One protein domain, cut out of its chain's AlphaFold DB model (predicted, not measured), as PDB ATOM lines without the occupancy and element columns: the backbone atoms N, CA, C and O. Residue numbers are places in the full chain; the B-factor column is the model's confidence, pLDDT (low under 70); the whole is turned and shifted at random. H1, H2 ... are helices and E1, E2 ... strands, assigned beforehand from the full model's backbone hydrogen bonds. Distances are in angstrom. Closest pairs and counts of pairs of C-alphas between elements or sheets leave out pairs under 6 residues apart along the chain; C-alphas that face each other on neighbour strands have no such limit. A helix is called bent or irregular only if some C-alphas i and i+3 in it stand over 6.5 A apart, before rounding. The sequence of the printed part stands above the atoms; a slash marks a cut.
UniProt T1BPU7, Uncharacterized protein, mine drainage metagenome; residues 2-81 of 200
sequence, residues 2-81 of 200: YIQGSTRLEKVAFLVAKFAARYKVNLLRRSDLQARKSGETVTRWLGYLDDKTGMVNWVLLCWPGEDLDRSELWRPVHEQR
ATOM      1  N   TYR A   2      42.774 -31.003  44.903       95.19
ATOM      2  CA  TYR A   2      42.226 -32.352  44.892       95.19
ATOM      3  C   TYR A   2      41.870 -32.826  46.298       95.19
ATOM      4  O   TYR A   2      42.391 -32.310  47.286       95.19
ATOM      5  N   ILE A   3      41.032 -33.849  46.356       95.25
ATOM      6  CA  ILE A   3      40.905 -34.749  47.502       95.25
ATOM      7  C   ILE A   3      41.142 -36.173  47.004       95.25
ATOM      8  O   ILE A   3      40.882 -36.478  45.839       95.25
ATOM      9  N   GLN A   4      41.678 -37.039  47.855       95.25
ATOM     10  CA  GLN A   4      41.940 -38.434  47.506       95.25
ATOM     11  C   GLN A   4      41.593 -39.342  48.676       95.25
ATOM     12  O   GLN A   4      41.655 -38.918  49.832       95.25
ATOM     13  N   GLY A   5      41.291 -40.597  48.376       94.25
ATOM     14  CA  GLY A   5      40.985 -41.594  49.387       94.25
ATOM     15  C   GLY A   5      40.906 -42.996  48.808       94.25
ATOM     16  O   GLY A   5      41.211 -43.235  47.641       94.25
ATOM     17  N   SER A   6      40.492 -43.924  49.660       95.25
ATOM     18  CA  SER A   6      40.250 -45.313  49.304       95.25
ATOM     19  C   SER A   6      38.907 -45.732  49.884       95.25
ATOM     20  O   SER A   6      38.549 -45.315  50.986       95.25
ATOM     21  N   THR A   7      38.121 -46.488  49.130       95.12
ATOM     22  CA  THR A   7      36.819 -46.994  49.572       95.12
ATOM     23  C   THR A   7      36.602 -48.393  49.027       95.12
ATOM     24  O   THR A   7      37.177 -48.757  48.005       95.12
ATOM     25  N   ARG A   8      35.751 -49.177  49.684       92.38
ATOM     26  CA  ARG A   8      35.351 -50.479  49.149       92.38
ATOM     27  C   ARG A   8      34.545 -50.305  47.870       92.38
ATOM     28  O   ARG A   8      33.821 -49.307  47.749       92.38
ATOM     29  N   LEU A   9      34.660 -51.274  46.965       90.38
ATOM     30  CA  LEU A   9      33.970 -51.283  45.681       90.38
ATOM     31  C   LEU A   9      32.481 -50.956  45.859       90.38
ATOM     32  O   LEU A   9      32.007 -49.954  45.334       90.38
ATOM     33  N   GLU A  10      31.758 -51.680  46.713       88.69
ATOM     34  CA  GLU A  10      30.311 -51.532  46.907       88.69
ATOM     35  C   GLU A  10      29.861 -50.127  47.355       88.69
ATOM     36  O   GLU A  10      28.706 -49.746  47.170       88.69
ATOM     37  N   LYS A  11      30.774 -49.314  47.905       92.12
ATOM     38  CA  LYS A  11      30.487 -47.949  48.372       92.12
ATOM     39  C   LYS A  11      30.755 -46.864  47.331       92.12
ATOM     40  O   LYS A  11      30.386 -45.711  47.556       92.12
ATOM     41  N   VAL A  12      31.390 -47.180  46.202       91.50
ATOM     42  CA  VAL A  12      31.761 -46.157  45.211       91.50
ATOM     43  C   VAL A  12      30.538 -45.511  44.577       91.50
ATOM     44  O   VAL A  12      30.558 -44.304  44.367       91.50
ATOM     45  N   ALA A  13      29.460 -46.260  44.325       88.88
ATOM     46  CA  ALA A  13      28.233 -45.690  43.764       88.88
ATOM     47  C   ALA A  13      27.688 -44.549  44.645       88.88
ATOM     48  O   ALA A  13      27.403 -43.459  44.149       88.88
ATOM     49  N   PHE A  14      27.652 -44.758  45.965       91.56
ATOM     50  CA  PHE A  14      27.256 -43.731  46.933       91.56
ATOM     51  C   PHE A  14      28.232 -42.550  46.966       91.56
ATOM     52  O   PHE A  14      27.809 -41.396  47.017       91.56
ATOM     53  N   LEU A  15      29.539 -42.819  46.905       92.50
ATOM     54  CA  LEU A  15      30.568 -41.777  46.880       92.50
ATOM     55  C   LEU A  15      30.455 -40.890  45.629       92.50
ATOM     56  O   LEU A  15      30.492 -39.665  45.732       92.50
ATOM     57  N   VAL A  16      30.303 -41.499  44.453       90.44
ATOM     58  CA  VAL A  16      30.165 -40.781  43.181       90.44
ATOM     59  C   VAL A  16      28.855 -39.999  43.153       90.44
ATOM     60  O   VAL A  16      28.872 -38.843  42.744       90.44
ATOM     61  N   ALA A  17      27.754 -40.564  43.659       90.06
ATOM     62  CA  ALA A  17      26.486 -39.847  43.796       90.06
ATOM     63  C   ALA A  17      26.612 -38.627  44.724       90.06
ATOM     64  O   ALA A  17      26.165 -37.539  44.363       90.06
ATOM     65  N   LYS A  18      27.299 -38.766  45.872       92.25
ATOM     66  CA  LYS A  18      27.611 -37.639  46.771       92.25
ATOM     67  C   LYS A  18      28.362 -36.535  46.023       92.25
ATOM     68  O   LYS A  18      28.015 -35.365  46.161       92.25
ATOM     69  N   PHE A  19      29.390 -36.885  45.249       92.62
ATOM     70  CA  PHE A  19      30.160 -35.893  44.497       92.62
ATOM     71  C   PHE A  19      29.357 -35.263  43.362       92.62
ATOM     72  O   PHE A  19      29.430 -34.053  43.195       92.62
ATOM     73  N   ALA A  20      28.563 -36.038  42.625       89.94
ATOM     74  CA  ALA A  20      27.717 -35.527  41.550       89.94
ATOM     75  C   ALA A  20      26.626 -34.570  42.061       89.94
ATOM     76  O   ALA A  20      26.278 -33.621  41.369       89.94
ATOM     77  N   ALA A  21      26.121 -34.781  43.281       90.19
ATOM     78  CA  ALA A  21      25.164 -33.875  43.914       90.19
ATOM     79  C   ALA A  21      25.787 -32.538  44.359       90.19
ATOM     80  O   ALA A  21      25.074 -31.550  44.500       90.19
ATOM     81  N   ARG A  22      27.104 -32.505  44.606       89.06
ATOM     82  CA  ARG A  22      27.824 -31.323  45.115       89.06
ATOM     83  C   ARG A  22      28.616 -30.577  44.048       89.06
ATOM     84  O   ARG A  22      28.854 -29.384  44.189       89.06
ATOM     85  N   TYR A  23      29.058 -31.276  43.009       90.44
ATOM     86  CA  TYR A  23      29.999 -30.758  42.027       90.44
ATOM     87  C   TYR A  23      29.584 -31.107  40.606       90.44
ATOM     88  O   TYR A  23      28.982 -32.144  40.329       90.44
ATOM     89  N   LYS A  24      30.048 -30.288  39.662       88.50
ATOM     90  CA  LYS A  24      30.047 -30.623  38.237       88.50
ATOM     91  C   LYS A  24      31.152 -31.646  37.974       88.50
ATOM     92  O   LYS A  24      32.297 -31.276  37.701       88.50
ATOM     93  N   VAL A  25      30.833 -32.929  38.148       89.94
ATOM     94  CA  VAL A  25      31.778 -34.050  38.013       89.94
ATOM     95  C   VAL A  25      31.802 -34.566  36.575       89.94
ATOM     96  O   VAL A  25      30.757 -34.831  35.990       89.94
ATOM     97  N   ASN A  26      33.004 -34.773  36.027       87.31
ATOM     98  CA  ASN A  26      33.239 -35.487  34.761       87.31
ATOM     99  C   ASN A  26      32.464 -34.914  33.561       87.31
ATOM    100  O   ASN A  26      31.999 -35.654  32.695       87.31
ATOM    101  N   LEU A  27      32.358 -33.583  33.490       87.75
ATOM    102  CA  LEU A  27      31.767 -32.902  32.342       87.75
ATOM    103  C   LEU A  27      32.460 -33.298  31.029       87.75
ATOM    104  O   LEU A  27      33.682 -33.464  30.958       87.75
ATOM    105  N   LEU A  28      31.670 -33.361  29.954       88.62
ATOM    106  CA  LEU A  28      32.197 -33.489  28.598       88.62
ATOM    107  C   LEU A  28      33.134 -32.323  28.284       88.62
ATOM    108  O   LEU A  28      32.898 -31.193  28.707       88.62
ATOM    109  N   ARG A  29      34.163 -32.574  27.468       87.06
ATOM    110  CA  ARG A  29      35.236 -31.606  27.177       87.06
ATOM    111  C   ARG A  29      34.742 -30.198  26.830       87.06
ATOM    112  O   ARG A  29      35.336 -29.227  27.283       87.06
ATOM    113  N   ARG A  30      33.695 -30.074  26.007       90.94
ATOM    114  CA  ARG A  30      33.148 -28.766  25.606       90.94
ATOM    115  C   ARG A  30      32.514 -28.036  26.792       90.94
ATOM    116  O   ARG A  30      32.804 -26.861  26.990       90.94
ATOM    117  N   SER A  31      31.701 -28.737  27.577       91.62
ATOM    118  CA  SER A  31      31.038 -28.194  28.766       91.62
ATOM    119  C   SER A  31      32.037 -27.868  29.874       91.62
ATOM    120  O   SER A  31      31.934 -26.815  30.482       91.62
ATOM    121  N   ASP A  32      33.047 -28.721  30.074       91.88
ATOM    122  CA  ASP A  32      34.163 -28.492  31.000       91.88
ATOM    123  C   ASP A  32      34.885 -27.173  30.658       91.88
ATOM    124  O   ASP A  32      35.014 -26.293  31.507       91.88
ATOM    125  N   LEU A  33      35.275 -26.981  29.390       92.12
ATOM    126  CA  LEU A  33      35.939 -25.749  28.950       92.12
ATOM    127  C   LEU A  33      35.058 -24.508  29.115       92.12
ATOM    128  O   LEU A  33      35.577 -23.450  29.467       92.12
ATOM    129  N   GLN A  34      33.759 -24.623  28.835       94.56
ATOM    130  CA  GLN A  34      32.830 -23.509  28.993       94.56
ATOM    131  C   GLN A  34      32.660 -23.133  30.469       94.56
ATOM    132  O   GLN A  34      32.824 -21.963  30.794       94.56
ATOM    133  N   ALA A  35      32.432 -24.114  31.344       93.69
ATOM    134  CA  ALA A  35      32.286 -23.910  32.784       93.69
ATOM    135  C   ALA A  35      33.538 -23.256  33.397       93.69
ATOM    136  O   ALA A  35      33.450 -22.291  34.151       93.69
ATOM    137  N   ARG A  36      34.741 -23.694  32.998       93.62
ATOM    138  CA  ARG A  36      35.982 -23.041  33.455       93.62
ATOM    139  C   ARG A  36      36.104 -21.595  32.984       93.62
ATOM    140  O   ARG A  36      36.670 -20.779  33.702       93.62
ATOM    141  N   LYS A  37      35.627 -21.278  31.775       94.12
ATOM    142  CA  LYS A  37      35.635 -19.904  31.248       94.12
ATOM    143  C   LYS A  37      34.639 -19.002  31.970       94.12
ATOM    144  O   LYS A  37      34.932 -17.823  32.111       94.12
ATOM    145  N   SER A  38      33.505 -19.539  32.417       94.44
ATOM    146  CA  SER A  38      32.519 -18.817  33.228       94.44
ATOM    147  C   SER A  38      32.883 -18.734  34.715       94.44
ATOM    148  O   SER A  38      32.089 -18.224  35.492       94.44
ATOM    149  N   GLY A  39      34.071 -19.200  35.121       94.56
ATOM    150  CA  GLY A  39      34.513 -19.130  36.517       94.56
ATOM    151  C   GLY A  39      33.878 -20.182  37.427       94.56
ATOM    152  O   GLY A  39      33.972 -20.064  38.644       94.56
ATOM    153  N   GLU A  40      33.259 -21.219  36.863       94.75
ATOM    154  CA  GLU A  40      32.618 -22.294  37.618       94.75
ATOM    155  C   GLU A  40      33.621 -23.377  38.032       94.75
ATOM    156  O   GLU A  40      34.594 -23.695  37.334       94.75
ATOM    157  N   THR A  41      33.338 -24.006  39.167       94.50
ATOM    158  CA  THR A  41      34.098 -25.124  39.702       94.50
ATOM    159  C   THR A  41      33.808 -26.361  38.876       94.50
ATOM    160  O   THR A  41      32.676 -26.838  38.775       94.50
ATOM    161  N   VAL A  42      34.869 -26.933  38.314       94.75
ATOM    162  CA  VAL A  42      34.792 -28.179  37.552       94.75
ATOM    163  C   VAL A  42      35.605 -29.238  38.259       94.75
ATOM    164  O   VAL A  42      36.768 -29.026  38.615       94.75
ATOM    165  N   THR A  43      35.007 -30.411  38.431       94.56
ATOM    166  CA  THR A  43      35.672 -31.535  39.078       94.56
ATOM    167  C   THR A  43      35.763 -32.740  38.159       94.56
ATOM    168  O   THR A  43      34.980 -32.931  37.227       94.56
ATOM    169  N   ARG A  44      36.769 -33.569  38.416       91.94
ATOM    170  CA  ARG A  44      37.015 -34.798  37.681       91.94
ATOM    171  C   ARG A  44      37.356 -35.906  38.651       91.94
ATOM    172  O   ARG A  44      38.372 -35.838  39.340       91.94
ATOM    173  N   TRP A  45      36.498 -36.909  38.693       92.88
ATOM    174  CA  TRP A  45      36.673 -38.085  39.521       92.88
ATOM    175  C   TRP A  45      37.381 -39.172  38.722       92.88
ATOM    176  O   TRP A  45      36.961 -39.520  37.616       92.88
ATOM    177  N   LEU A  46      38.457 -39.700  39.296       90.56
ATOM    178  CA  LEU A  46      39.196 -40.846  38.788       90.56
ATOM    179  C   LEU A  46      39.274 -41.885  39.902       90.56
ATOM    180  O   LEU A  46      39.644 -41.551  41.028       90.56
ATOM    181  N   GLY A  47      38.977 -43.135  39.578       90.81
ATOM    182  CA  GLY A  47      39.134 -44.266  40.480       90.81
ATOM    183  C   GLY A  47      39.771 -45.435  39.753       90.81
ATOM    184  O   GLY A  47      39.572 -45.604  38.549       90.81
ATOM    185  N   TYR A  48      40.540 -46.233  40.481       87.88
ATOM    186  CA  TYR A  48      41.028 -47.518  40.003       87.88
ATOM    187  C   TYR A  48      40.777 -48.576  41.080       87.88
ATOM    188  O   TYR A  48      40.956 -48.307  42.272       87.88
ATOM    189  N   LEU A  49      40.324 -49.751  40.649       88.94
ATOM    190  CA  LEU A  49      40.189 -50.920  41.506       88.94
ATOM    191  C   LEU A  49      41.567 -51.556  41.671       88.94
ATOM    192  O   LEU A  49      42.266 -51.802  40.690       88.94
ATOM    193  N   ASP A  50      41.970 -51.757  42.917       89.19
ATOM    194  CA  ASP A  50      43.126 -52.570  43.254       89.19
ATOM    195  C   ASP A  50      42.661 -54.002  43.520       89.19
ATOM    196  O   ASP A  50      42.197 -54.309  44.619       89.19
ATOM    197  N   ASP A  51      42.817 -54.872  42.523       85.19
ATOM    198  CA  ASP A  51      42.390 -56.277  42.580       85.19
ATOM    199  C   ASP A  51      43.011 -57.040  43.766       85.19
ATOM    200  O   ASP A  51      42.459 -58.029  44.239       85.19
ATOM    201  N   LYS A  52      44.157 -56.582  44.296       87.25
ATOM    202  CA  LYS A  52      44.810 -57.229  45.446       87.25
ATOM    203  C   LYS A  52      44.136 -56.905  46.769       87.25
ATOM    204  O   LYS A  52      44.207 -57.704  47.697       87.25
ATOM    205  N   THR A  53      43.571 -55.707  46.888       89.69
ATOM    206  CA  THR A  53      42.977 -55.220  48.140       89.69
ATOM    207  C   THR A  53      41.453 -55.159  48.085       89.69
ATOM    208  O   THR A  53      40.826 -54.993  49.129       89.69
ATOM    209  N   GLY A  54      40.849 -55.269  46.897       88.88
ATOM    210  CA  GLY A  54      39.415 -55.056  46.673       88.88
ATOM    211  C   GLY A  54      38.980 -53.601  46.895       88.88
ATOM    212  O   GLY A  54      37.788 -53.300  47.001       88.88
ATOM    213  N   MET A  55      39.939 -52.679  47.014       92.88
ATOM    214  CA  MET A  55      39.681 -51.276  47.307       92.88
ATOM    215  C   MET A  55      39.750 -50.440  46.035       92.88
ATOM    216  O   MET A  55      40.672 -50.555  45.227       92.88
ATOM    217  N   VAL A  56      38.805 -49.515  45.897       93.12
ATOM    218  CA  VAL A  56      38.867 -48.461  44.892       93.12
ATOM    219  C   VAL A  56      39.599 -47.274  45.480       93.12
ATOM    220  O   VAL A  56      39.116 -46.584  46.379       93.12
ATOM    221  N   ASN A  57      40.773 -47.020  44.932       93.56
ATOM    222  CA  ASN A  57      41.580 -45.862  45.258       93.56
ATOM    223  C   ASN A  57      41.233 -44.749  44.275       93.56
ATOM    224  O   ASN A  57      41.258 -44.940  43.057       93.56
ATOM    225  N   TRP A  58      40.877 -43.587  44.806       93.94
ATOM    226  CA  TRP A  58      40.247 -42.528  44.034       93.94
ATOM    227  C   TRP A  58      40.850 -41.159  44.320       93.94
ATOM    228  O   TRP A  58      41.390 -40.881  45.394       93.94
ATOM    229  N   VAL A  59      40.719 -40.278  43.334       94.56
ATOM    230  CA  VAL A  59      41.056 -38.861  43.417       94.56
ATOM    231  C   VAL A  59      39.958 -38.042  42.744       94.56
ATOM    232  O   VAL A  59      39.546 -38.328  41.620       94.56
ATOM    233  N   LEU A  60      39.489 -37.004  43.432       95.00
ATOM    234  CA  LEU A  60      38.649 -35.960  42.857       95.00
ATOM    235  C   LEU A  60      39.537 -34.747  42.591       95.00
ATOM    236  O   LEU A  60      39.957 -34.046  43.511       95.00
ATOM    237  N   LEU A  61      39.854 -34.521  41.323       94.25
ATOM    238  CA  LEU A  61      40.569 -33.342  40.857       94.25
ATOM    239  C   LEU A  61      39.591 -32.177  40.754       94.25
ATOM    240  O   LEU A  61      38.482 -32.347  40.262       94.25
ATOM    241  N   CYS A  62      40.018 -30.991  41.162       94.44
ATOM    242  CA  CYS A  62      39.198 -29.790  41.149       94.44
ATOM    243  C   CYS A  62      39.933 -28.645  40.458       94.44
ATOM    244  O   CYS A  62      41.035 -28.254  40.868       94.44
ATOM    245  N   TRP A  63      39.293 -28.091  39.436       93.62
ATOM    246  CA  TRP A  63      39.558 -26.753  38.938       93.62
ATOM    247  C   TRP A  63      38.667 -25.785  39.726       93.62
ATOM    248  O   TRP A  63      37.455 -25.817  39.525       93.62
ATOM    249  N   PRO A  64      39.224 -25.005  40.669       93.50
ATOM    250  CA  PRO A  64      38.411 -24.134  41.509       93.50
ATOM    251  C   PRO A  64      37.795 -22.998  40.695       93.50
ATOM    252  O   PRO A  64      38.506 -22.338  39.935       93.50
ATOM    253  N   GLY A  65      36.499 -22.787  40.892       93.19
ATOM    254  CA  GLY A  65      35.764 -21.596  40.495       93.19
ATOM    255  C   GLY A  65      35.323 -20.778  41.710       93.19
ATOM    256  O   GLY A  65      35.752 -21.041  42.838       93.19
ATOM    257  N   GLU A  66      34.463 -19.795  41.478       92.69
ATOM    258  CA  GLU A  66      33.893 -18.935  42.527       92.69
ATOM    259  C   GLU A  66      32.928 -19.700  43.447       92.69
ATOM    260  O   GLU A  66      32.879 -19.455  44.649       92.69
ATOM    261  N   ASP A  67      32.229 -20.690  42.893       91.94
ATOM    262  CA  ASP A  67      31.235 -21.559  43.541       91.94
ATOM    263  C   ASP A  67      31.844 -22.772  44.275       91.94
ATOM    264  O   ASP A  67      31.153 -23.750  44.563       91.94
ATOM    265  N   LEU A  68      33.146 -22.747  44.571       91.75
ATOM    266  CA  LEU A  68      33.818 -23.855  45.245       91.75
ATOM    267  C   LEU A  68      33.259 -24.076  46.660       91.75
ATOM    268  O   LEU A  68      33.462 -23.255  47.556       91.75
ATOM    269  N   ASP A  69      32.697 -25.260  46.903       89.56
ATOM    270  CA  ASP A  69      32.397 -25.736  48.256       89.56
ATOM    271  C   ASP A  69      33.695 -25.980  49.047       89.56
ATOM    272  O   ASP A  69      34.489 -26.871  48.726       89.56
ATOM    273  N   ARG A  70      33.899 -25.185  50.102       90.44
ATOM    274  CA  ARG A  70      35.082 -25.217  50.980       90.44
ATOM    275  C   ARG A  70      34.931 -26.136  52.195       90.44
ATOM    276  O   ARG A  70      35.831 -26.163  53.028       90.44
ATOM    277  N   SER A  71      33.827 -26.875  52.311       90.44
ATOM    278  CA  SER A  71      33.623 -27.833  53.405       90.44
ATOM    279  C   SER A  71      34.504 -29.085  53.288       90.44
ATOM    280  O   SER A  71      34.774 -29.743  54.291       90.44
ATOM    281  N   GLU A  72      34.987 -29.410  52.085       90.69
ATOM    282  CA  GLU A  72      35.939 -30.503  51.864       90.69
ATOM    283  C   GLU A  72      37.393 -30.048  52.108       90.69
ATOM    284  O   GLU A  72      37.770 -28.900  51.859       90.69
ATOM    285  N   LEU A  73      38.253 -30.979  52.536       91.25
ATOM    286  CA  LEU A  73      39.678 -30.726  52.808       91.25
ATOM    287  C   LEU A  73      40.517 -30.682  51.520       91.25
ATOM    288  O   LEU A  73      41.362 -31.549  51.271       91.25
ATOM    289  N   TRP A  74      40.268 -29.678  50.683       93.38
ATOM    290  CA  TRP A  74      40.950 -29.492  49.406       93.38
ATOM    291  C   TRP A  74      42.454 -29.282  49.559       93.38
ATOM    292  O   TRP A  74      42.918 -28.392  50.265       93.38
ATOM    293  N   ARG A  75      43.228 -30.063  48.803       93.69
ATOM    294  CA  ARG A  75      44.690 -29.991  48.787       93.69
ATOM    295  C   ARG A  75      45.188 -29.291  47.522       93.69
ATOM    296  O   ARG A  75      44.828 -29.692  46.405       93.69
ATOM    297  N   PRO A  76      46.029 -28.254  47.631       90.31
ATOM    298  CA  PRO A  76      46.701 -27.674  46.477       90.31
ATOM    299  C   PRO A  76      47.742 -28.653  45.913       90.31
ATOM    300  O   PRO A  76      48.658 -29.089  46.602       90.31
ATOM    301  N   VAL A  77      47.627 -28.980  44.619       85.69
ATOM    302  CA  VAL A  77      48.502 -29.962  43.932       85.69
ATOM    303  C   VAL A  77      49.977 -29.533  43.930       85.69
ATOM    304  O   VAL A  77      50.866 -30.375  43.820       85.69
ATOM    305  N   HIS A  78      50.243 -28.228  44.017       79.88
ATOM    306  CA  HIS A  78      51.598 -27.682  43.992       79.88
ATOM    307  C   HIS A  78      52.309 -27.767  45.351       79.88
ATOM    308  O   HIS A  78      53.529 -27.913  45.361       79.88
ATOM    309  N   GLU A  79      51.571 -27.747  46.464       84.44
ATOM    310  CA  GLU A  79      52.132 -27.912  47.814       84.44
ATOM    311  C   GLU A  79      52.156 -29.390  48.207       84.44
ATOM    312  O   GLU A  79      53.179 -29.920  48.639       84.44
ATOM    313  N   GLN A  80      51.044 -30.094  47.975       87.56
ATOM    314  CA  GLN A  80      50.906 -31.507  48.286       87.56
ATOM    315  C   GLN A  80      50.646 -32.299  47.012       87.56
ATOM    316  O   GLN A  80      49.543 -32.316  46.471       87.56
ATOM    317  N   ARG A  81      51.665 -33.009  46.534       91.44
ATOM    318  CA  ARG A  81      51.553 -33.837  45.328       91.44
ATOM    319  C   ARG A  81      50.576 -34.986  45.534       91.44
ATOM    320  O   ARG A  81      50.538 -35.582  46.608       91.44
TER     321      ARG A  81
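AT A GLANCE: This is residues 2 to 81 of the 200 residues of an uncharacterized protein of mine drainage metagenome (UniProt T1BPU7). A twisted sheet of three strands has one long helix, H1, packed along one face, while a shorter helix, H2, sits at one end of the sheet near the start of E2. After the last strand, residues 64 to 81 form a long tail with no named element. The 80 printed residues hold, in chain order, E1, H1, H2, E2 and E3, of mixed class; the sheet's order is E1, E3, E2, antiparallel throughout. The whole is compact, with a radius of gyration of the C-alphas of 13.4 A and spans of 42 by 28 by 22 A.

HOW THE PARTS SIT: E1, residues 2 to 8, is an edge strand, antiparallel to the inner strand E3, residues 55 to 63; N 5 and O 58 are 3.0 A apart, within hydrogen-bond range. H1, residues 9 to 22, is on the sheet at a height of 8.8 A, in two layers, a helix on one face of a sheet. It lies over E3 and runs along the strands, at 10 degrees to E3 on the local plane; their closest C-alphas, Leu 9 and Val 56, are 5.7 A apart. H2, residues 29 to 37, is apart from H1 and only grazes the sheet with residues 31 to 36. E2, residues 42 to 50, is the other edge strand and forms a hairpin with E3; N 46 and O 59 are 2.9 A apart, within hydrogen-bond range. Residues 24 to 25 pair in parallel with residues 42 to 43 of E2. E1, H1, H2 and E2 make a split strand-helix-strand unit, two strands running the same way with E3 between them, its crossover right-handed. Each O i to N i+4 pair is within hydrogen-bond range in H2, and 8 of 10 in H1.

IN THESE COORDINATES: E1 begins at C-alpha 2, (42.226, -32.352, 44.892), and is 19.8 A long. H1 is 20.9 A long and irregular, but only just: C-alphas 10 and 13 are 7.0 A apart. E2 is 26.4 A long; E3 is 25.9 A long and ends at C-alpha 63, (39.558, -26.753, 38.938).

THE WHOLE: The C-alphas farthest apart, those of Ser 38 and Lys 52, are 42.1 A apart. The printed part has no cut, no link between named elements is long, and no printed residue is under 70 in pLDDT.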